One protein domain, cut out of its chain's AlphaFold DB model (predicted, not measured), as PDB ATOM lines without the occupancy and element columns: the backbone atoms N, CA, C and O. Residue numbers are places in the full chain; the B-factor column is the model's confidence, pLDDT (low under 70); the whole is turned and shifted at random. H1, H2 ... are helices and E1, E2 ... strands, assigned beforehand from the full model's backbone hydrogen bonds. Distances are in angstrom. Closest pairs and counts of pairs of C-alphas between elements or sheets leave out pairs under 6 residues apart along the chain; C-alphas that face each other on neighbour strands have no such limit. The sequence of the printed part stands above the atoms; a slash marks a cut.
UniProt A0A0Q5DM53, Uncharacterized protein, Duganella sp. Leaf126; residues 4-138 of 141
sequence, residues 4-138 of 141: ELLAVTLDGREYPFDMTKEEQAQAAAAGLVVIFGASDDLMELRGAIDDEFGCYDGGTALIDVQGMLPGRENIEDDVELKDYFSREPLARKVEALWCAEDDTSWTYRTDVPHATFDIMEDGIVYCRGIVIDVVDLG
ATOM      1  N   GLU A   4      42.072 -29.114 -53.966       98.69
ATOM      2  CA  GLU A   4      42.948 -30.275 -53.763       98.69
ATOM      3  C   GLU A   4      44.414 -29.938 -54.053       98.69
ATOM      4  O   GLU A   4      45.299 -30.340 -53.304       98.69
ATOM      5  N   LEU A   5      44.687 -29.176 -55.122       98.56
ATOM      6  CA  LEU A   5      46.054 -28.765 -55.452       98.56
ATOM      7  C   LEU A   5      46.623 -27.808 -54.398       98.56
ATOM      8  O   LEU A   5      47.792 -27.931 -54.032       98.56
ATOM      9  N   LEU A   6      45.809 -26.864 -53.919       98.62
ATOM     10  CA  LEU A   6      46.216 -25.953 -52.851       98.62
ATOM     11  C   LEU A   6      46.462 -26.713 -51.544       98.62
ATOM     12  O   LEU A   6      47.512 -26.528 -50.945       98.62
ATOM     13  N   ALA A   7      45.566 -27.624 -51.154       98.75
ATOM     14  CA  ALA A   7      45.745 -28.453 -49.965       98.75
ATOM     15  C   ALA A   7      47.067 -29.240 -50.006       98.75
ATOM     16  O   ALA A   7      47.865 -29.135 -49.085       98.75
ATOM     17  N   VAL A   8      47.375 -29.913 -51.123       98.56
ATOM     18  CA  VAL A   8      48.663 -30.617 -51.310       98.56
ATOM     19  C   VAL A   8      49.871 -29.677 -51.213       98.56
ATOM     20  O   VAL A   8      50.950 -30.101 -50.817       98.56
ATOM     21  N   THR A   9      49.716 -28.407 -51.592       98.12
ATOM     22  CA  THR A   9      50.800 -27.413 -51.531       98.12
ATOM     23  C   THR A   9      51.060 -26.945 -50.096       98.12
ATOM     24  O   THR A   9      52.194 -26.613 -49.755       98.12
ATOM     25  N   LEU A  10      50.017 -26.904 -49.264       98.56
ATOM     26  CA  LEU A  10      50.090 -26.462 -47.871       98.56
ATOM     27  C   LEU A  10      50.423 -27.600 -46.894       98.56
ATOM     28  O   LEU A  10      50.880 -27.320 -45.788       98.56
ATOM     29  N   ASP A  11      50.202 -28.848 -47.303       98.75
ATOM     30  CA  ASP A  11      50.346 -30.045 -46.474       98.75
ATOM     31  C   ASP A  11      51.760 -30.236 -45.908       98.75
ATOM     32  O   ASP A  11      52.769 -30.089 -46.605       98.75
ATOM     33  N   GLY A  12      51.826 -30.581 -44.623       98.38
ATOM     34  CA  GLY A  12      53.059 -30.865 -43.896       98.38
ATOM     35  C   GLY A  12      53.871 -29.629 -43.497       98.38
ATOM     36  O   GLY A  12      55.024 -29.771 -43.087       98.38
ATOM     37  N   ARG A  13      53.324 -28.414 -43.633       98.38
ATOM     38  CA  ARG A  13      54.004 -27.184 -43.196       98.38
ATOM     39  C   ARG A  13      53.983 -27.061 -41.671       98.38
ATOM     40  O   ARG A  13      53.013 -27.436 -41.032       98.38
ATOM     41  N   GLU A  14      55.050 -26.511 -41.101       98.06
ATOM     42  CA  GLU A  14      55.214 -26.384 -39.646       98.06
ATOM     43  C   GLU A  14      54.499 -25.149 -39.078       98.06
ATOM     44  O   GLU A  14      54.428 -24.101 -39.730       98.06
ATOM     45  N   TYR A  15      54.037 -25.261 -37.834       95.69
ATOM     46  CA  TYR A  15      53.635 -24.148 -36.984       95.69
ATOM     47  C   TYR A  15      54.880 -23.350 -36.520       95.69
ATOM     48  O   TYR A  15      55.916 -23.950 -36.214       95.69
ATOM     49  N   PRO A  16      54.838 -22.003 -36.450       95.38
ATOM     50  CA  PRO A  16      53.731 -21.123 -36.818       95.38
ATOM     51  C   PRO A  16      53.486 -21.098 -38.330       95.38
ATOM     52  O   PRO A  16      54.413 -20.945 -39.129       95.38
ATOM     53  N   PHE A  17      52.213 -21.203 -38.704       96.44
ATOM     54  CA  PHE A  17      51.775 -21.290 -40.090       96.44
ATOM     55  C   PHE A  17      51.019 -20.027 -40.512       96.44
ATOM     56  O   PHE A  17      50.138 -19.553 -39.803       96.44
ATOM     57  N   ASP A  18      51.339 -19.527 -41.705       96.75
ATOM     58  CA  ASP A  18      50.482 -18.615 -42.465       96.75
ATOM     59  C   ASP A  18      50.775 -18.785 -43.965       96.75
ATOM     60  O   ASP A  18      51.859 -19.228 -44.375       96.75
ATOM     61  N   MET A  19      49.817 -18.415 -44.805       97.44
ATOM     62  CA  MET A  19      49.991 -18.361 -46.251       97.44
ATOM     63  C   MET A  19      50.793 -17.119 -46.643       97.44
ATOM     64  O   MET A  19      50.570 -16.016 -46.143       97.44
ATOM     65  N   THR A  20      51.694 -17.257 -47.610       97.56
ATOM     66  CA  THR A  20      52.360 -16.098 -48.212       97.56
ATOM     67  C   THR A  20      51.353 -15.225 -48.962       97.56
ATOM     68  O   THR A  20      50.339 -15.702 -49.467       97.56
ATOM     69  N   LYS A  21      51.665 -13.936 -49.135       97.50
ATOM     70  CA  LYS A  21      50.810 -13.013 -49.907       97.50
ATOM     71  C   LYS A  21      50.523 -13.498 -51.330       97.50
ATOM     72  O   LYS A  21      49.458 -13.217 -51.869       97.50
ATOM     73  N   GLU A  22      51.477 -14.193 -51.948       97.88
ATOM     74  CA  GLU A  22      51.293 -14.760 -53.284       97.88
ATOM     75  C   GLU A  22      50.326 -15.948 -53.257       97.88
ATOM     76  O   GLU A  22      49.403 -15.982 -54.066       97.88
ATOM     77  N   GLU A  23      50.474 -16.872 -52.303       98.06
ATOM     78  CA  GLU A  23      49.540 -17.992 -52.115       98.06
ATOM     79  C   GLU A  23      48.120 -17.489 -51.823       98.06
ATOM     80  O   GLU A  23      47.167 -17.968 -52.437       98.06
ATOM     81  N   GLN A  24      47.971 -16.481 -50.955       98.38
ATOM     82  CA  GLN A  24      46.674 -15.863 -50.660       98.38
ATOM     83  C   GLN A  24      46.058 -15.232 -51.915       98.38
ATOM     84  O   GLN A  24      44.889 -15.468 -52.214       98.38
ATOM     85  N   ALA A  25      46.844 -14.497 -52.708       98.12
ATOM     86  CA  ALA A  25      46.371 -13.913 -53.961       98.12
ATOM     87  C   ALA A  25      45.985 -14.981 -55.002       98.12
ATOM     88  O   ALA A  25      44.994 -14.818 -55.716       98.12
ATOM     89  N   GLN A  26      46.736 -16.083 -55.092       98.25
ATOM     90  CA  GLN A  26      46.417 -17.205 -55.977       98.25
ATOM     91  C   GLN A  26      45.148 -17.940 -55.529       98.25
ATOM     92  O   GLN A  26      44.339 -18.314 -56.381       98.25
ATOM     93  N   ALA A  27      44.956 -18.131 -54.221       98.38
ATOM     94  CA  ALA A  27      43.742 -18.704 -53.649       98.38
ATOM     95  C   ALA A  27      42.534 -17.797 -53.917       98.38
ATOM     96  O   ALA A  27      41.544 -18.258 -54.482       98.38
ATOM     97  N   ALA A  28      42.658 -16.493 -53.650       98.25
ATOM     98  CA  ALA A  28      41.624 -15.501 -53.936       98.25
ATOM     99  C   ALA A  28      41.231 -15.480 -55.420       98.25
ATOM    100  O   ALA A  28      40.052 -15.563 -55.758       98.25
ATOM    101  N   ALA A  29      42.214 -15.449 -56.325       98.31
ATOM    102  CA  ALA A  29      41.973 -15.483 -57.768       98.31
ATOM    103  C   ALA A  29      41.316 -16.794 -58.242       98.31
ATOM    104  O   ALA A  29      40.672 -16.814 -59.290       98.31
ATOM    105  N   ALA A  30      41.492 -17.884 -57.493       98.12
ATOM    106  CA  ALA A  30      40.865 -19.172 -57.752       98.12
ATOM    107  C   ALA A  30      39.507 -19.348 -57.048       98.12
ATOM    108  O   ALA A  30      38.892 -20.391 -57.237       98.12
ATOM    109  N   GLY A  31      39.045 -18.366 -56.264       98.12
ATOM    110  CA  GLY A  31      37.822 -18.494 -55.470       98.12
ATOM    111  C   GLY A  31      37.956 -19.492 -54.320       98.12
ATOM    112  O   GLY A  31      36.980 -20.133 -53.961       98.12
ATOM    113  N   LEU A  32      39.155 -19.661 -53.765       98.75
ATOM    114  CA  LEU A  32      39.427 -20.602 -52.682       98.75
ATOM    115  C   LEU A  32      39.627 -19.863 -51.362       98.75
ATOM    116  O   LEU A  32      40.327 -18.849 -51.316       98.75
ATOM    117  N   VAL A  33      39.066 -20.414 -50.292       98.69
ATOM    118  CA  VAL A  33      39.331 -20.007 -48.910       98.69
ATOM    119  C   VAL A  33      39.992 -21.162 -48.166       98.69
ATOM    120  O   VAL A  33      39.557 -22.312 -48.254       98.69
ATOM    121  N   VAL A  34      41.071 -20.852 -47.461       98.81
ATOM    122  CA  VAL A  34      41.794 -21.761 -46.574       98.81
ATOM    123  C   VAL A  34      41.385 -21.435 -45.148       98.81
ATOM    124  O   VAL A  34      41.421 -20.269 -44.764       98.81
ATOM    125  N   ILE A  35      40.994 -22.456 -44.392       98.81
ATOM    126  CA  ILE A  35      40.586 -22.351 -42.992       98.81
ATOM    127  C   ILE A  35      41.528 -23.211 -42.158       98.81
ATOM    128  O   ILE A  35      41.708 -24.396 -42.452       98.81
ATOM    129  N   PHE A  36      42.145 -22.621 -41.142       98.69
ATOM    130  CA  PHE A  36      43.097 -23.304 -40.268       98.69
ATOM    131  C   PHE A  36      43.144 -22.662 -38.885       98.69
ATOM    132  O   PHE A  36      42.667 -21.548 -38.688       98.69
ATOM    133  N   GLY A  37      43.694 -23.388 -37.918       97.69
ATOM    134  CA  GLY A  37      43.777 -22.932 -36.541       97.69
ATOM    135  C   GLY A  37      45.083 -22.199 -36.287       97.69
ATOM    136  O   GLY A  37      46.129 -22.593 -36.812       97.69
ATOM    137  N   ALA A  38      45.027 -21.158 -35.468       94.06
ATOM    138  CA  ALA A  38      46.189 -20.438 -34.977       94.06
ATOM    139  C   ALA A  38      46.077 -20.271 -33.458       94.06
ATOM    140  O   ALA A  38      45.012 -19.948 -32.938       94.06
ATOM    141  N   SER A  39      47.180 -20.488 -32.737       92.62
ATOM    142  CA  SER A  39      47.181 -20.465 -31.268       92.62
ATOM    143  C   SER A  39      46.147 -21.441 -30.663       92.62
ATOM    144  O   SER A  39      45.870 -22.503 -31.228       92.62
ATOM    145  N   ASP A  40      45.618 -21.117 -29.490       91.25
ATOM    146  CA  ASP A  40      44.593 -21.839 -28.741       91.25
ATOM    147  C   ASP A  40      43.196 -21.199 -28.806       91.25
ATOM    148  O   ASP A  40      42.254 -21.688 -28.178       91.25
ATOM    149  N   ASP A  41      43.038 -20.121 -29.575       94.44
ATOM    150  CA  ASP A  41      41.822 -19.313 -29.576       94.44
ATOM    151  C   ASP A  41      41.367 -18.793 -30.947       94.44
ATOM    152  O   ASP A  41      40.303 -18.173 -31.003       94.44
ATOM    153  N   LEU A  42      42.089 -19.059 -32.043       96.50
ATOM    154  CA  LEU A  42      41.758 -18.510 -33.362       96.50
ATOM    155  C   LEU A  42      41.545 -19.576 -34.440       96.50
ATOM    156  O   LEU A  42      42.328 -20.513 -34.611       96.50
ATOM    157  N   MET A  43      40.505 -19.354 -35.241       98.00
ATOM    158  CA  MET A  43      40.338 -19.918 -36.576       98.00
ATOM    159  C   MET A  43      40.571 -18.809 -37.606       98.00
ATOM    160  O   MET A  43      39.867 -17.805 -37.620       98.00
ATOM    161  N   GLU A  44      41.529 -19.020 -38.494       98.44
ATOM    162  CA  GLU A  44      41.951 -18.083 -39.529       98.44
ATOM    163  C   GLU A  44      41.324 -18.441 -40.877       98.44
ATOM    164  O   GLU A  44      41.242 -19.620 -41.239       98.44
ATOM    165  N   LEU A  45      40.916 -17.426 -41.638       98.56
ATOM    166  CA  LEU A  45      40.475 -17.548 -43.023       98.56
ATOM    167  C   LEU A  45      41.440 -16.768 -43.918       98.56
ATOM    168  O   LEU A  45      41.716 -15.596 -43.669       98.56
ATOM    169  N   ARG A  46      41.953 -17.407 -44.975       98.50
ATOM    170  CA  ARG A  46      42.857 -16.776 -45.949       98.50
ATOM    171  C   ARG A  46      42.465 -17.110 -47.385       98.50
ATOM    172  O   ARG A  46      42.060 -18.232 -47.690       98.50
ATOM    173  N   GLY A  47      42.664 -16.164 -48.301       98.06
ATOM    174  CA  GLY A  47      42.391 -16.334 -49.730       98.06
ATOM    175  C   GLY A  47      41.240 -15.454 -50.202       98.06
ATOM    176  O   GLY A  47      41.319 -14.234 -50.110       98.06
ATOM    177  N   ALA A  48      40.191 -16.056 -50.766       97.94
ATOM    178  CA  ALA A  48      39.028 -15.320 -51.267       97.94
ATOM    179  C   ALA A  48      38.228 -14.619 -50.153       97.94
ATOM    180  O   ALA A  48      37.571 -13.615 -50.414       97.94
ATOM    181  N   ILE A  49      38.310 -15.149 -48.933       98.06
ATOM    182  CA  ILE A  49      37.832 -14.537 -47.694       98.06
ATOM    183  C   ILE A  49      39.063 -14.406 -46.791       98.06
ATOM    184  O   ILE A  49      39.834 -15.362 -46.680       98.06
ATOM    185  N   ASP A  50      39.251 -13.228 -46.204       97.25
ATOM    186  CA  ASP A  50      40.355 -12.900 -45.298       97.25
ATOM    187  C   ASP A  50      39.755 -12.324 -44.013       97.25
ATOM    188  O   ASP A  50      39.220 -11.212 -44.026       97.25
ATOM    189  N   ASP A  51      39.717 -13.145 -42.966       97.56
ATOM    190  CA  ASP A  51      39.030 -12.863 -41.703       97.56
ATOM    191  C   ASP A  51      39.563 -13.779 -40.586       97.56
ATOM    192  O   ASP A  51      40.295 -14.738 -40.855       97.56
ATOM    193  N   GLU A  52      39.161 -13.521 -39.346       96.56
ATOM    194  CA  GLU A  52      39.497 -14.337 -38.177       96.56
ATOM    195  C   GLU A  52      38.270 -14.570 -37.288       96.56
ATOM    196  O   GLU A  52      37.424 -13.697 -37.097       96.56
ATOM    197  N   PHE A  53      38.172 -15.760 -36.705       97.25
ATOM    198  CA  PHE A  53      37.121 -16.120 -35.765       97.25
ATOM    199  C   PHE A  53      37.727 -16.520 -34.425       97.25
ATOM    200  O   PHE A  53      38.425 -17.528 -34.324       97.25
ATOM    201  N   GLY A  54      37.416 -15.743 -33.388       96.31
ATOM    202  CA  GLY A  54      37.734 -16.100 -32.010       96.31
ATOM    203  C   GLY A  54      36.894 -17.292 -31.554       96.31
ATOM    204  O   GLY A  54      35.672 -17.191 -31.440       96.31
ATOM    205  N   CYS A  55      37.545 -18.416 -31.276       94.25
ATOM    206  CA  CYS A  55      36.905 -19.674 -30.914       94.25
ATOM    207  C   CYS A  55      37.673 -20.441 -29.834       94.25
ATOM    208  O   CYS A  55      37.984 -21.613 -30.015       94.25
ATOM    209  N   TYR A  56      37.980 -19.797 -28.704       93.25
ATOM    210  CA  TYR A  56      38.548 -20.486 -27.539       93.25
ATOM    211  C   TYR A  56      37.680 -21.690 -27.136       93.25
ATOM    212  O   TYR A  56      36.481 -21.533 -26.900       93.25
ATOM    213  N   ASP A  57      38.295 -22.874 -27.038       93.69
ATOM    214  CA  ASP A  57      37.616 -24.167 -26.814       93.69
ATOM    215  C   ASP A  57      36.648 -24.585 -27.948       93.69
ATOM    216  O   ASP A  57      35.723 -25.378 -27.762       93.69
ATOM    217  N   GLY A  58      36.871 -24.065 -29.158       96.19
ATOM    218  CA  GLY A  58      36.068 -24.333 -30.347       96.19
ATOM    219  C   GLY A  58      34.914 -23.351 -30.555       96.19
ATOM    220  O   GLY A  58      34.710 -22.386 -29.821       96.19
ATOM    221  N   GLY A  59      34.148 -23.566 -31.623       96.50
ATOM    222  CA  GLY A  59      33.036 -22.688 -31.982       96.50
ATOM    223  C   GLY A  59      32.466 -22.985 -33.360       96.50
ATOM    224  O   GLY A  59      32.899 -23.901 -34.050       96.50
ATOM    225  N   THR A  60      31.458 -22.225 -33.782       98.00
ATOM    226  CA  THR A  60      30.873 -22.360 -35.123       98.00
ATOM    227  C   THR A  60      30.816 -21.005 -35.800       98.00
ATOM    228  O   THR A  60      30.073 -20.130 -35.360       98.00
ATOM    229  N   ALA A  61      31.547 -20.873 -36.902       98.12
ATOM    230  CA  ALA A  61      31.426 -19.741 -37.800       98.12
ATOM    231  C   ALA A  61      30.332 -19.997 -38.841       98.12
ATOM    232  O   ALA A  61      30.125 -21.124 -39.310       98.12
ATOM    233  N   LEU A  62      29.639 -18.922 -39.210       98.12
ATOM    234  CA  LEU A  62      28.736 -18.885 -40.352       98.12
ATOM    235  C   LEU A  62      29.462 -18.189 -41.498       98.12
ATOM    236  O   LEU A  62      29.921 -17.064 -41.335       98.12
ATOM    237  N   ILE A  63      29.575 -18.858 -42.640       98.06
ATOM    238  CA  ILE A  63      30.328 -18.370 -43.796       98.06
ATOM    239  C   ILE A  63      29.445 -18.470 -45.035       98.06
ATOM    240  O   ILE A  63      28.827 -19.505 -45.285       98.06
ATOM    241  N   ASP A  64      29.396 -17.409 -45.829       97.25
ATOM    242  CA  ASP A  64      28.773 -17.406 -47.148       97.25
ATOM    243  C   ASP A  64      29.731 -16.847 -48.212       97.25
ATOM    244  O   ASP A  64      30.900 -16.565 -47.953       97.25
ATOM    245  N   VAL A  65      29.235 -16.692 -49.440       96.19
ATOM    246  CA  VAL A  65      30.034 -16.175 -50.560       96.19
ATOM    247  C   VAL A  65      30.491 -14.722 -50.392       96.19
ATOM    248  O   VAL A  65      31.347 -14.274 -51.151       96.19
ATOM    249  N   GLN A  66      29.904 -13.970 -49.456       95.25
ATOM    250  CA  GLN A  66      30.292 -12.593 -49.147       95.25
ATOM    251  C   GLN A  66      31.338 -12.529 -48.025       95.25
ATOM    252  O   GLN A  66      31.976 -11.493 -47.862       95.25
ATOM    253  N   GLY A  67      31.523 -13.612 -47.269       96.44
ATOM    254  CA  GLY A  67      32.486 -13.695 -46.178       96.44
ATOM    255  C   GLY A  67      31.924 -14.401 -44.950       96.44
ATOM    256  O   GLY A  67      30.853 -15.010 -44.979       96.44
ATOM    257  N   MET A  68      32.648 -14.290 -43.843       97.19
ATOM    258  CA  MET A  68      32.145 -14.713 -42.545       97.19
ATOM    259  C   MET A  68      31.071 -13.731 -42.050       97.19
ATOM    260  O   MET A  68      31.131 -12.527 -42.311       97.19
ATOM    261  N   LEU A  69      30.037 -14.247 -41.390       97.56
ATOM    262  CA  LEU A  69      29.027 -13.420 -40.737       97.56
ATOM    263  C   LEU A  69      29.526 -13.022 -39.340       97.56
ATOM    264  O   LEU A  69      30.095 -13.866 -38.641       97.56
ATOM    265  N   PRO A  70      29.258 -11.786 -38.887       95.62
ATOM    266  CA  PRO A  70      29.571 -11.380 -37.523       95.62
ATOM    267  C   PRO A  70      28.723 -12.157 -36.505       95.62
ATOM    268  O   PRO A  70      27.614 -12.611 -36.801       95.62
ATOM    269  N   GLY A  71      29.222 -12.270 -35.270       94.19
ATOM    270  CA  GLY A  71      28.423 -12.769 -34.147       94.19
ATOM    271  C   GLY A  71      27.180 -11.900 -33.965       94.19
ATOM    272  O   GLY A  71      27.289 -10.678 -33.856       94.19
ATOM    273  N   ARG A  72      25.989 -12.508 -33.946       94.38
ATOM    274  CA  ARG A  72      24.706 -11.786 -33.894       94.38
ATOM    275  C   ARG A  72      24.644 -10.807 -32.722       94.38
ATOM    276  O   ARG A  72      24.042  -9.742 -32.836       94.38
ATOM    277  N   GLU A  73      25.220 -11.176 -31.591       93.25
ATOM    278  CA  GLU A  73      25.310 -10.389 -30.365       93.25
ATOM    279  C   GLU A  73      26.163  -9.120 -30.495       93.25
ATOM    280  O   GLU A  73      25.964  -8.193 -29.717       93.25
ATOM    281  N   ASN A  74      27.051  -9.057 -31.491       93.81
ATOM    282  CA  ASN A  74      27.918  -7.906 -31.750       93.81
ATOM    283  C   ASN A  74      27.271  -6.873 -32.688       93.81
ATOM    284  O   ASN A  74      27.866  -5.831 -32.950       93.81
ATOM    285  N   ILE A  75      26.060  -7.148 -33.188       96.56
ATOM    286  CA  ILE A  75      25.344  -6.280 -34.125       96.56
ATOM    287  C   ILE A  75      24.323  -5.421 -33.373       96.56
ATOM    288  O   ILE A  75      23.334  -5.934 -32.835       96.56
ATOM    289  N   GLU A  76      24.528  -4.105 -33.401       96.06
ATOM    290  CA  GLU A  76      23.597  -3.116 -32.837       96.06
ATOM    291  C   GLU A  76      22.816  -2.334 -33.908       96.06
ATOM    292  O   GLU A  76      21.734  -1.820 -33.621       96.06
ATOM    293  N   ASP A  77      23.338  -2.240 -35.134       96.56
ATOM    294  CA  ASP A  77      22.761  -1.434 -36.213       96.56
ATOM    295  C   ASP A  77      21.654  -2.178 -36.991       96.56
ATOM    296  O   ASP A  77      21.810  -3.330 -37.394       96.56
ATOM    297  N   ASP A  78      20.526  -1.504 -37.246       96.50
ATOM    298  CA  ASP A  78      19.358  -2.090 -37.925       96.50
ATOM    299  C   ASP A  78      19.641  -2.507 -39.383       96.50
ATOM    300  O   ASP A  78      19.005  -3.436 -39.896       96.50
ATOM    301  N   VAL A  79      20.557  -1.822 -40.079       96.19
ATOM    302  CA  VAL A  79      20.941  -2.171 -41.455       96.19
ATOM    303  C   VAL A  79      21.776  -3.444 -41.443       96.19
ATOM    304  O   VAL A  79      21.499  -4.349 -42.229       96.19
ATOM    305  N   GLU A  80      22.730  -3.545 -40.523       95.88
ATOM    306  CA  GLU A  80      23.557  -4.741 -40.348       95.88
ATOM    307  C   GLU A  80      22.729  -5.944 -39.864       95.88
ATOM    308  O   GLU A  80      22.889  -7.051 -40.375       95.88
ATOM    309  N   LEU A  81      21.744  -5.738 -38.980       97.31
ATOM    310  CA  LEU A  81      20.796  -6.790 -38.591       97.31
ATOM    311  C   LEU A  81      19.995  -7.313 -39.780       97.31
ATOM    312  O   LEU A  81      19.766  -8.518 -39.905       97.31
ATOM    313  N   LYS A  82      19.537  -6.411 -40.650       96.88
ATOM    314  CA  LYS A  82      18.788  -6.794 -41.845       96.88
ATOM    315  C   LYS A  82      19.656  -7.600 -42.814       96.88
ATOM    316  O   LYS A  82      19.149  -8.561 -43.391       96.88
ATOM    317  N   ASP A  83      20.922  -7.217 -42.980       96.25
ATOM    318  CA  ASP A  83      21.895  -7.966 -43.780       96.25
ATOM    319  C   ASP A  83      22.127  -9.363 -43.191       96.25
ATOM    320  O   ASP A  83      21.878 -10.363 -43.867       96.25
ATOM    321  N   TYR A  84      22.444  -9.436 -41.895       97.31
ATOM    322  CA  TYR A  84      22.641 -10.688 -41.164       97.31
ATOM    323  C   TYR A  84      21.464 -11.649 -41.346       97.31
ATOM    324  O   TYR A  84      21.657 -12.787 -41.763       97.31
ATOM    325  N   PHE A  85      20.227 -11.198 -41.108       96.88
ATOM    326  CA  PHE A  85      19.048 -12.064 -41.232       96.88
ATOM    327  C   PHE A  85      18.732 -12.486 -42.672       96.88
ATOM    328  O   PHE A  85      17.989 -13.448 -42.873       96.88
ATOM    329  N   SER A  86      19.267 -11.787 -43.677       96.44
ATOM    330  CA  SER A  86      19.180 -12.223 -45.074       96.44
ATOM    331  C   SER A  86      20.223 -13.295 -45.413       96.44
ATOM    332  O   SER A  86      19.925 -14.208 -46.181       96.44
ATOM    333  N   ARG A  87      21.407 -13.219 -44.790       97.06
ATOM    334  CA  ARG A  87      22.553 -14.111 -45.015       97.06
ATOM    335  C   ARG A  87      22.500 -15.392 -44.183       97.06
ATOM    336  O   ARG A  87      22.728 -16.473 -44.718       97.06
ATOM    337  N   GLU A  88      22.150 -15.302 -42.899       96.31
ATOM    338  CA  GLU A  88      22.169 -16.414 -41.928       96.31
ATOM    339  C   GLU A  88      21.471 -17.694 -42.434       96.31
ATOM    340  O   GLU A  88      22.053 -18.771 -42.291       96.31
ATOM    341  N   PRO A  89      20.280 -17.641 -43.073       95.69
ATOM    342  CA  PRO A  89      19.599 -18.853 -43.536       95.69
ATOM    343  C   PRO A  89      20.300 -19.567 -44.701       95.69
ATOM    344  O   PRO A  89      19.996 -20.730 -44.970       95.69
ATOM    345  N   LEU A  90      21.178 -18.863 -45.420       95.31
ATOM    346  CA  LEU A  90      21.926 -19.368 -46.574       95.31
ATOM    347  C   LEU A  90      23.376 -19.713 -46.216       95.31
ATOM    348  O   LEU A  90      24.004 -20.503 -46.920       95.31
ATOM    349  N   ALA A  91      23.889 -19.143 -45.123       97.38
ATOM    350  CA  ALA A  91      25.249 -19.349 -44.665       97.38
ATOM    351  C   ALA A  91      25.526 -20.817 -44.311       97.38
ATOM    352  O   ALA A  91      24.679 -21.568 -43.813       97.38
ATOM    353  N   ARG A  92      26.765 -21.226 -44.558       97.94
ATOM    354  CA  ARG A  92      27.282 -22.554 -44.251       97.94
ATOM    355  C   ARG A  92      27.964 -22.534 -42.897       97.94
ATOM    356  O   ARG A  92      28.594 -21.554 -42.514       97.94
ATOM    357  N   LYS A  93      27.838 -23.641 -42.174       98.19
ATOM    358  CA  LYS A  93      28.464 -23.807 -40.864       98.19
ATOM    359  C   LYS A  93      29.843 -24.418 -41.037       98.19
ATOM    360  O   LYS A  93      29.968 -25.468 -41.671       98.19
ATOM    361  N   VAL A  94      30.843 -23.789 -40.436       98.56
ATOM    362  CA  VAL A  94      32.158 -24.388 -40.211       98.56
ATOM    363  C   VAL A  94      32.390 -24.407 -38.713       98.56
ATOM    364  O   VAL A  94      32.437 -23.370 -38.057       98.56
ATOM    365  N   GLU A  95      32.452 -25.610 -38.164       98.56
ATOM    366  CA  GLU A  95      32.677 -25.827 -36.746       98.56
ATOM    367  C   GLU A  95      34.162 -26.071 -36.501       98.56
ATOM    368  O   GLU A  95      34.725 -27.019 -37.048       98.56
ATOM    369  N   ALA A  96      34.773 -25.207 -35.695       98.25
ATOM    370  CA  ALA A  96      36.123 -25.356 -35.179       98.25
ATOM    371  C   ALA A  96      36.074 -26.253 -33.940       98.25
ATOM    372  O   ALA A  96      35.367 -25.961 -32.972       98.25
ATOM    373  N   LEU A  97      36.807 -27.358 -33.988       97.88
ATOM    374  CA  LEU A  97      36.847 -28.374 -32.947       97.88
ATOM    375  C   LEU A  97      38.222 -28.343 -32.279       97.88
ATOM    376  O   LEU A  97      39.225 -28.697 -32.904       97.88
ATOM    377  N   TRP A  98      38.246 -27.932 -31.014       97.25
ATOM    378  CA  TRP A  98      39.454 -27.879 -30.196       97.25
ATOM    379  C   TRP A  98      39.713 -29.227 -29.513       97.25
ATOM    380  O   TRP A  98      38.817 -29.765 -28.859       97.25
ATOM    381  N   CYS A  99      40.916 -29.786 -29.683       95.25
ATOM    382  CA  CYS A  99      41.368 -31.053 -29.083       95.25
ATOM    383  C   CYS A  99      40.358 -32.213 -29.214       95.25
ATOM    384  O   CYS A  99      40.207 -33.035 -28.307       95.25
ATOM    385  N   ALA A 100      39.618 -32.260 -30.326       94.44
ATOM    386  CA  ALA A 100      38.589 -33.275 -30.555       94.44
ATOM    387  C   ALA A 100      39.159 -34.612 -31.060       94.44
ATOM    388  O   ALA A 100      38.492 -35.643 -30.941       94.44
ATOM    389  N   GLU A 101      40.370 -34.588 -31.617       92.88
ATOM    390  CA  GLU A 101      41.142 -35.761 -32.031       92.88
ATOM    391  C   GLU A 101      42.412 -35.863 -31.174       92.88
ATOM    392  O   GLU A 101      42.943 -34.851 -30.710       92.88
ATOM    393  N   ASP A 102      42.887 -37.090 -30.944       89.94
ATOM    394  CA  ASP A 102      44.115 -37.327 -30.181       89.94
ATOM    395  C   ASP A 102      45.308 -36.659 -30.884       89.94
ATOM    396  O   ASP A 102      45.486 -36.809 -32.093       89.94
ATOM    397  N   ASP A 103      46.135 -35.951 -30.111       88.00
ATOM    398  CA  ASP A 103      47.353 -35.281 -30.583       88.00
ATOM    399  C   ASP A 103      47.129 -34.269 -31.730       88.00
ATOM    400  O   ASP A 103      48.042 -34.025 -32.515       88.00
ATOM    401  N   THR A 104      45.934 -33.664 -31.839       94.38
ATOM    402  CA  THR A 104      45.642 -32.563 -32.777       94.38
ATOM    403  C   THR A 104      44.822 -31.464 -32.111       94.38
ATOM    404  O   THR A 104      43.705 -31.689 -31.646       94.38
ATOM    405  N   SER A 105      45.366 -30.248 -32.100       96.44
ATOM    406  CA  SER A 105      44.745 -29.087 -31.459       96.44
ATOM    407  C   SER A 105      43.506 -28.617 -32.213       96.44
ATOM    408  O   SER A 105      42.471 -28.372 -31.600       96.44
ATOM    409  N   TRP A 106      43.578 -28.539 -33.545       98.00
ATOM    410  CA  TRP A 106      42.498 -27.995 -34.370       98.00
ATOM    411  C   TRP A 106      42.047 -28.950 -35.469       98.00
ATOM    412  O   TRP A 106      42.839 -29.371 -36.314       98.00
ATOM    413  N   THR A 107      40.744 -29.207 -35.523       98.25
ATOM    414  CA  THR A 107      40.076 -29.851 -36.664       98.25
ATOM    415  C   THR A 107      38.792 -29.103 -37.013       98.25
ATOM    416  O   THR A 107      38.304 -28.288 -36.228       98.25
ATOM    417  N   TYR A 108      38.233 -29.370 -38.195       98.56
ATOM    418  CA  TYR A 108      37.030 -28.691 -38.670       98.56
ATOM    419  C   TYR A 108      35.950 -29.665 -39.113       98.56
ATOM    420  O   TYR A 108      36.224 -30.680 -39.755       98.56
ATOM    421  N   ARG A 109      34.694 -29.316 -38.823       98.62
ATOM    422  CA  ARG A 109      33.513 -30.045 -39.290       98.62
ATOM    423  C   ARG A 109      32.598 -29.135 -40.098       98.62
ATOM    424  O   ARG A 109      32.160 -28.085 -39.638       98.62
ATOM    425  N   THR A 110      32.274 -29.571 -41.309       98.56
ATOM    426  CA  THR A 110      31.325 -28.900 -42.201       98.56
ATOM    427  C   THR A 110      30.745 -29.892 -43.208       98.56
ATOM    428  O   THR A 110      31.345 -30.929 -43.492       98.56
ATOM    429  N   ASP A 111      29.570 -29.584 -43.749       97.88
ATOM    430  CA  ASP A 111      28.948 -30.302 -44.864       97.88
ATOM    431  C   ASP A 111      29.312 -29.696 -46.235       97.88
ATOM    432  O   ASP A 111      28.872 -30.192 -47.273       97.88
ATOM    433  N   VAL A 112      30.114 -28.626 -46.260       98.31
ATOM    434  CA  VAL A 112      30.659 -28.035 -47.488       98.31
ATOM    435  C   VAL A 112      31.766 -28.934 -48.058       98.31
ATOM    436  O   VAL A 112      32.678 -29.309 -47.317       98.31
ATOM    437  N   PRO A 113      31.744 -29.277 -49.360       98.50
ATOM    438  CA  PRO A 113      32.835 -30.005 -50.004       98.50
ATOM    439  C   PRO A 113      34.188 -29.290 -49.868       98.50
ATOM    440  O   PRO A 113      34.358 -28.170 -50.344       98.50
ATOM    441  N   HIS A 114      35.192 -29.968 -49.316       98.81
ATOM    442  CA  HIS A 114      36.514 -29.393 -49.059       98.81
ATOM    443  C   HIS A 114      37.640 -30.399 -49.317       98.81
ATOM    444  O   HIS A 114      37.413 -31.607 -49.377       98.81
ATOM    445  N   ALA A 115      38.857 -29.881 -49.469       98.81
ATOM    446  CA  ALA A 115      40.091 -30.652 -49.338       98.81
ATOM    447  C   ALA A 115      40.724 -30.375 -47.966       98.81
ATOM    448  O   ALA A 115      40.444 -29.338 -47.371       98.81
ATOM    449  N   THR A 116      41.566 -31.279 -47.469       98.75
ATOM    450  CA  THR A 116      42.241 -31.150 -46.165       98.75
ATOM    451  C   THR A 116      43.753 -31.112 -46.336       98.75
ATOM    452  O   THR A 116      44.273 -31.734 -47.263       98.75
ATOM    453  N   PHE A 117      44.447 -30.440 -45.425       98.81
ATOM    454  CA  PHE A 117      45.906 -30.437 -45.316       98.81
ATOM    455  C   PHE A 117      46.305 -30.410 -43.840       98.81
ATOM    456  O   PHE A 117      45.567 -29.865 -43.017       98.81
ATOM    457  N   ASP A 118      47.457 -30.982 -43.513       98.62
ATOM    458  CA  ASP A 118      47.956 -31.025 -42.143       98.62
ATOM    459  C   ASP A 118      49.032 -29.943 -41.925       98.62
ATOM    460  O   ASP A 118      49.935 -29.750 -42.742       98.62
ATOM    461  N   ILE A 119      48.925 -29.228 -40.805       98.56
ATOM    462  CA  ILE A 119      49.952 -28.349 -40.242       98.56
ATOM    463  C   ILE A 119      50.611 -29.118 -39.101       98.56
ATOM    464  O   ILE A 119      49.921 -29.638 -38.221       98.56
ATOM    465  N   MET A 120      51.935 -29.181 -39.111       98.12
ATOM    466  CA  MET A 120      52.736 -29.951 -38.165       98.12
ATOM    467  C   MET A 120      53.255 -29.070 -37.027       98.12
ATOM    468  O   MET A 120      53.459 -27.874 -37.208       98.12
ATOM    469  N   GLU A 121      53.489 -29.660 -35.862       96.88
ATOM    470  CA  GLU A 121      54.284 -29.070 -34.785       96.88
ATOM    471  C   GLU A 121      55.039 -30.201 -34.087       96.88
ATOM    472  O   GLU A 121      54.444 -31.208 -33.712       96.88
ATOM    473  N   ASP A 122      56.364 -30.092 -33.969       95.44
ATOM    474  CA  ASP A 122      57.218 -31.090 -33.305       95.44
ATOM    475  C   ASP A 122      56.995 -32.548 -33.779       95.44
ATOM    476  O   ASP A 122      57.183 -33.519 -33.039       95.44
ATOM    477  N   GLY A 123      56.640 -32.718 -35.057       95.19
ATOM    478  CA  GLY A 123      56.430 -34.023 -35.689       95.19
ATOM    479  C   GLY A 123      55.054 -34.657 -35.453       95.19
ATOM    480  O   GLY A 123      54.859 -35.804 -35.863       95.19
ATOM    481  N   ILE A 124      54.109 -33.937 -34.843       96.25
ATOM    482  CA  ILE A 124      52.691 -34.315 -34.739       96.25
ATOM    483  C   ILE A 124      51.809 -33.334 -35.522       96.25
ATOM    484  O   ILE A 124      52.252 -32.246 -35.879       96.25
ATOM    485  N   VAL A 125      50.573 -33.728 -35.833       97.62
ATOM    486  CA  VAL A 125      49.620 -32.855 -36.536       97.62
ATOM    487  C   VAL A 125      49.060 -31.850 -35.537       97.62
ATOM    488  O   VAL A 125      48.252 -32.204 -34.693       97.62
ATOM    489  N   TYR A 126      49.453 -30.588 -35.643       97.50
ATOM    490  CA  TYR A 126      48.904 -29.512 -34.822       97.50
ATOM    491  C   TYR A 126      47.481 -29.135 -35.259       97.50
ATOM    492  O   TYR A 126      46.577 -29.004 -34.433       97.50
ATOM    493  N   CYS A 127      47.261 -28.987 -36.567       98.25
ATOM    494  CA  CYS A 127      45.971 -28.601 -37.129       98.25
ATOM    495  C   CYS A 127      45.714 -29.341 -38.440       98.25
ATOM    496  O   CYS A 127      46.568 -29.347 -39.323       98.25
ATOM    497  N   ARG A 128      44.510 -29.894 -38.604       98.50
ATOM    498  CA  ARG A 128      43.999 -30.326 -39.907       98.50
ATOM    499  C   ARG A 128      43.136 -29.220 -40.498       98.50
ATOM    500  O   ARG A 128      41.952 -29.113 -40.177       98.50
ATOM    501  N   GLY A 129      43.746 -28.394 -41.342       98.56
ATOM    502  CA  GLY A 129      43.077 -27.309 -42.049       98.56
ATOM    503  C   GLY A 129      42.240 -27.809 -43.225       98.56
ATOM    504  O   GLY A 129      42.389 -28.943 -43.698       98.56
ATOM    505  N   ILE A 130      41.355 -26.946 -43.723       98.88
ATOM    506  CA  ILE A 130      40.496 -27.231 -44.874       98.88
ATOM    507  C   ILE A 130      40.610 -26.153 -45.950       98.88
ATOM    508  O   ILE A 130      40.848 -24.983 -45.667       98.88
ATOM    509  N   VAL A 131      40.410 -26.550 -47.204       98.88
ATOM    510  CA  VAL A 131      40.315 -25.654 -48.358       98.88
ATOM    511  C   VAL A 131      38.940 -25.821 -48.991       98.88
ATOM    512  O   VAL A 131      38.587 -26.911 -49.452       98.88
ATOM    513  N   ILE A 132      38.178 -24.734 -49.027       98.75
ATOM    514  CA  ILE A 132      36.826 -24.665 -49.584       98.75
ATOM    515  C   ILE A 132      36.854 -23.825 -50.861       98.75
ATOM    516  O   ILE A 132      37.550 -22.814 -50.941       98.75
ATOM    517  N   ASP A 133      36.079 -24.243 -51.859       98.44
ATOM    518  CA  ASP A 133      35.749 -23.387 -52.996       98.44
ATOM    519  C   ASP A 133      34.549 -22.512 -52.622       98.44
ATOM    520  O   ASP A 133      33.530 -23.014 -52.148       98.44
ATOM    521  N   VAL A 134      34.652 -21.201 -52.827       97.75
ATOM    522  CA  VAL A 134      33.588 -20.241 -52.516       97.75
ATOM    523  C   VAL A 134      32.298 -20.595 -53.253       97.75
ATOM    524  O   VAL A 134      31.220 -20.378 -52.709       97.75
ATOM    525  N   VAL A 135      32.361 -21.207 -54.444       96.56
ATOM    526  CA  VAL A 135      31.134 -21.624 -55.145       96.56
ATOM    527  C   VAL A 135      30.357 -22.713 -54.395       96.56
ATOM    528  O   VAL A 135      29.138 -22.805 -54.540       96.56
ATOM    529  N   ASP A 136      31.034 -23.501 -53.557       97.44
ATOM    530  CA  ASP A 136      30.420 -24.535 -52.722       97.44
ATOM    531  C   ASP A 136      29.750 -23.941 -51.464       97.44
ATOM    532  O   ASP A 136      28.998 -24.638 -50.776       97.44
ATOM    533  N   LEU A 137      29.963 -22.647 -51.174       96.19
ATOM    534  CA  LEU A 137      29.262 -21.918 -50.108       96.19
ATOM    535  C   LEU A 137      27.834 -21.507 -50.502       96.19
ATOM    536  O   LEU A 137      27.067 -21.067 -49.647       96.19
ATOM    537  N   GLY A 138      27.449 -21.699 -51.766       90.50
ATOM    538  CA  GLY A 138      26.101 -21.454 -52.265       90.50
ATOM    539  C   GLY A 138      25.986 -20.169 -53.082       90.50
ATOM    540  O   GLY A 138      26.905 -19.775 -53.795       90.50
TER     541      GLY A 138
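This is residues 4 to 138 of the 141 residues of an uncharacterized protein of Duganella sp. Leaf126 (UniProt A0A0Q5DM53). Two sheets make a sandwich, a strongly twisted one of five strands and a smaller one of three, drawn closest together where E6 meets E8. H1 and H2 are on the face of the larger sheet turned away from the smaller one, while H3, after the long link of residues 65 to 77, lies far out at one end and adds to the length. The printed part has 135 residues, with four named helices and eight named strands in the order H1 H2 E1 E2 E3 E4 H3 E5 E6 E7 E8 H4, of the mixed class. The sheets run E3 E2 E1 E8 E7 and E4 E5 E6, both antiparallel throughout. The whole is compact, with a radius of gyration of the C-alphas of 14.8 A, yet its spans of 49 by 32 by 25 A make it only just elongated.

Start at H1, residues 4 to 10, which is on the sheet of E3, residues 51 to 54, E2, residues 42 to 47, E1, residues 32 to 38, E8, residues 124 to 133, and E7, residues 114 to 121, in that order. Its height over the sheet is 7.5 A, and it lies over E8, slantwise to the strands at 38 degrees on the local plane; only just does it not lie over E7, on which 2 of its C-alphas fall. H2, residues 21 to 29, is on the same face at a height of 5.5 A, the closest C-alphas to E2 being those of Ala 28 and Gly 47, 4.4 A. E1, E2 and E3 form a meander, each strand the antiparallel neighbour of the one before; look for N 44 and O 36 at 2.8 A, and N 53 and O 43 at 2.8 A. Between the antiparallel neighbours E1 and E8, N 35 and O 130 are within hydrogen-bond range at 2.8 A, and between E8 and E7, a hairpin, N 131 and O 115 are within hydrogen-bond range at 2.8 A. Across the sandwich, two sheets face to face, stand E4, residues 59 to 64, E5, residues 92 to 101, and E6, residues 104 to 109. The parts that face each other are 9.0 A centre to centre, and the closest C-alphas of E6 and E8, Trp 106 and Cys 127, are 4.5 A apart. Between E4 and E5, N 96 and O 59 are within hydrogen-bond range at 2.8 A, and between E5 and E6, a hairpin, N 99 and O 105 are within hydrogen-bond range at 2.8 A; E5 bends by 80 degrees at residue 98. H3, residues 78 to 87, is on neither sheet; its closest C-alpha to E4 is that of Arg 87, 7.4 A from Asp 64. H4, residues 134 to 137, only grazes both sheets, the larger only just, with 5 pairs of C-alphas within 10 A. In H1, H2 and H3 every O i to N i+4 pair is within hydrogen-bond range; H4 is too short for one.

Find C-alpha 4 at (42.948, -30.275, -53.763), where H1 begins. H2 measures 12.1 A and E1 19.0 A from first to last C-alpha; E2 is 16.5 A, E4 16.6 A, H3 14.3 A. E5 runs 22.7 A, E6 14.0 A and E7 22.8 A. E8 starts at C-alpha 124, (52.691, -34.315, -34.739), and is 27.2 A long; H4 ends at C-alpha 137, (29.262, -21.918, -50.108).

The C-alphas farthest apart are those of Asp 78 and Gly 123, 49.0 A. The printed part has no cut. The link E4 to H3 is long, with 13 residues. No printed residue is under 70 in pLDDT; the mean of the printed part is 97.0.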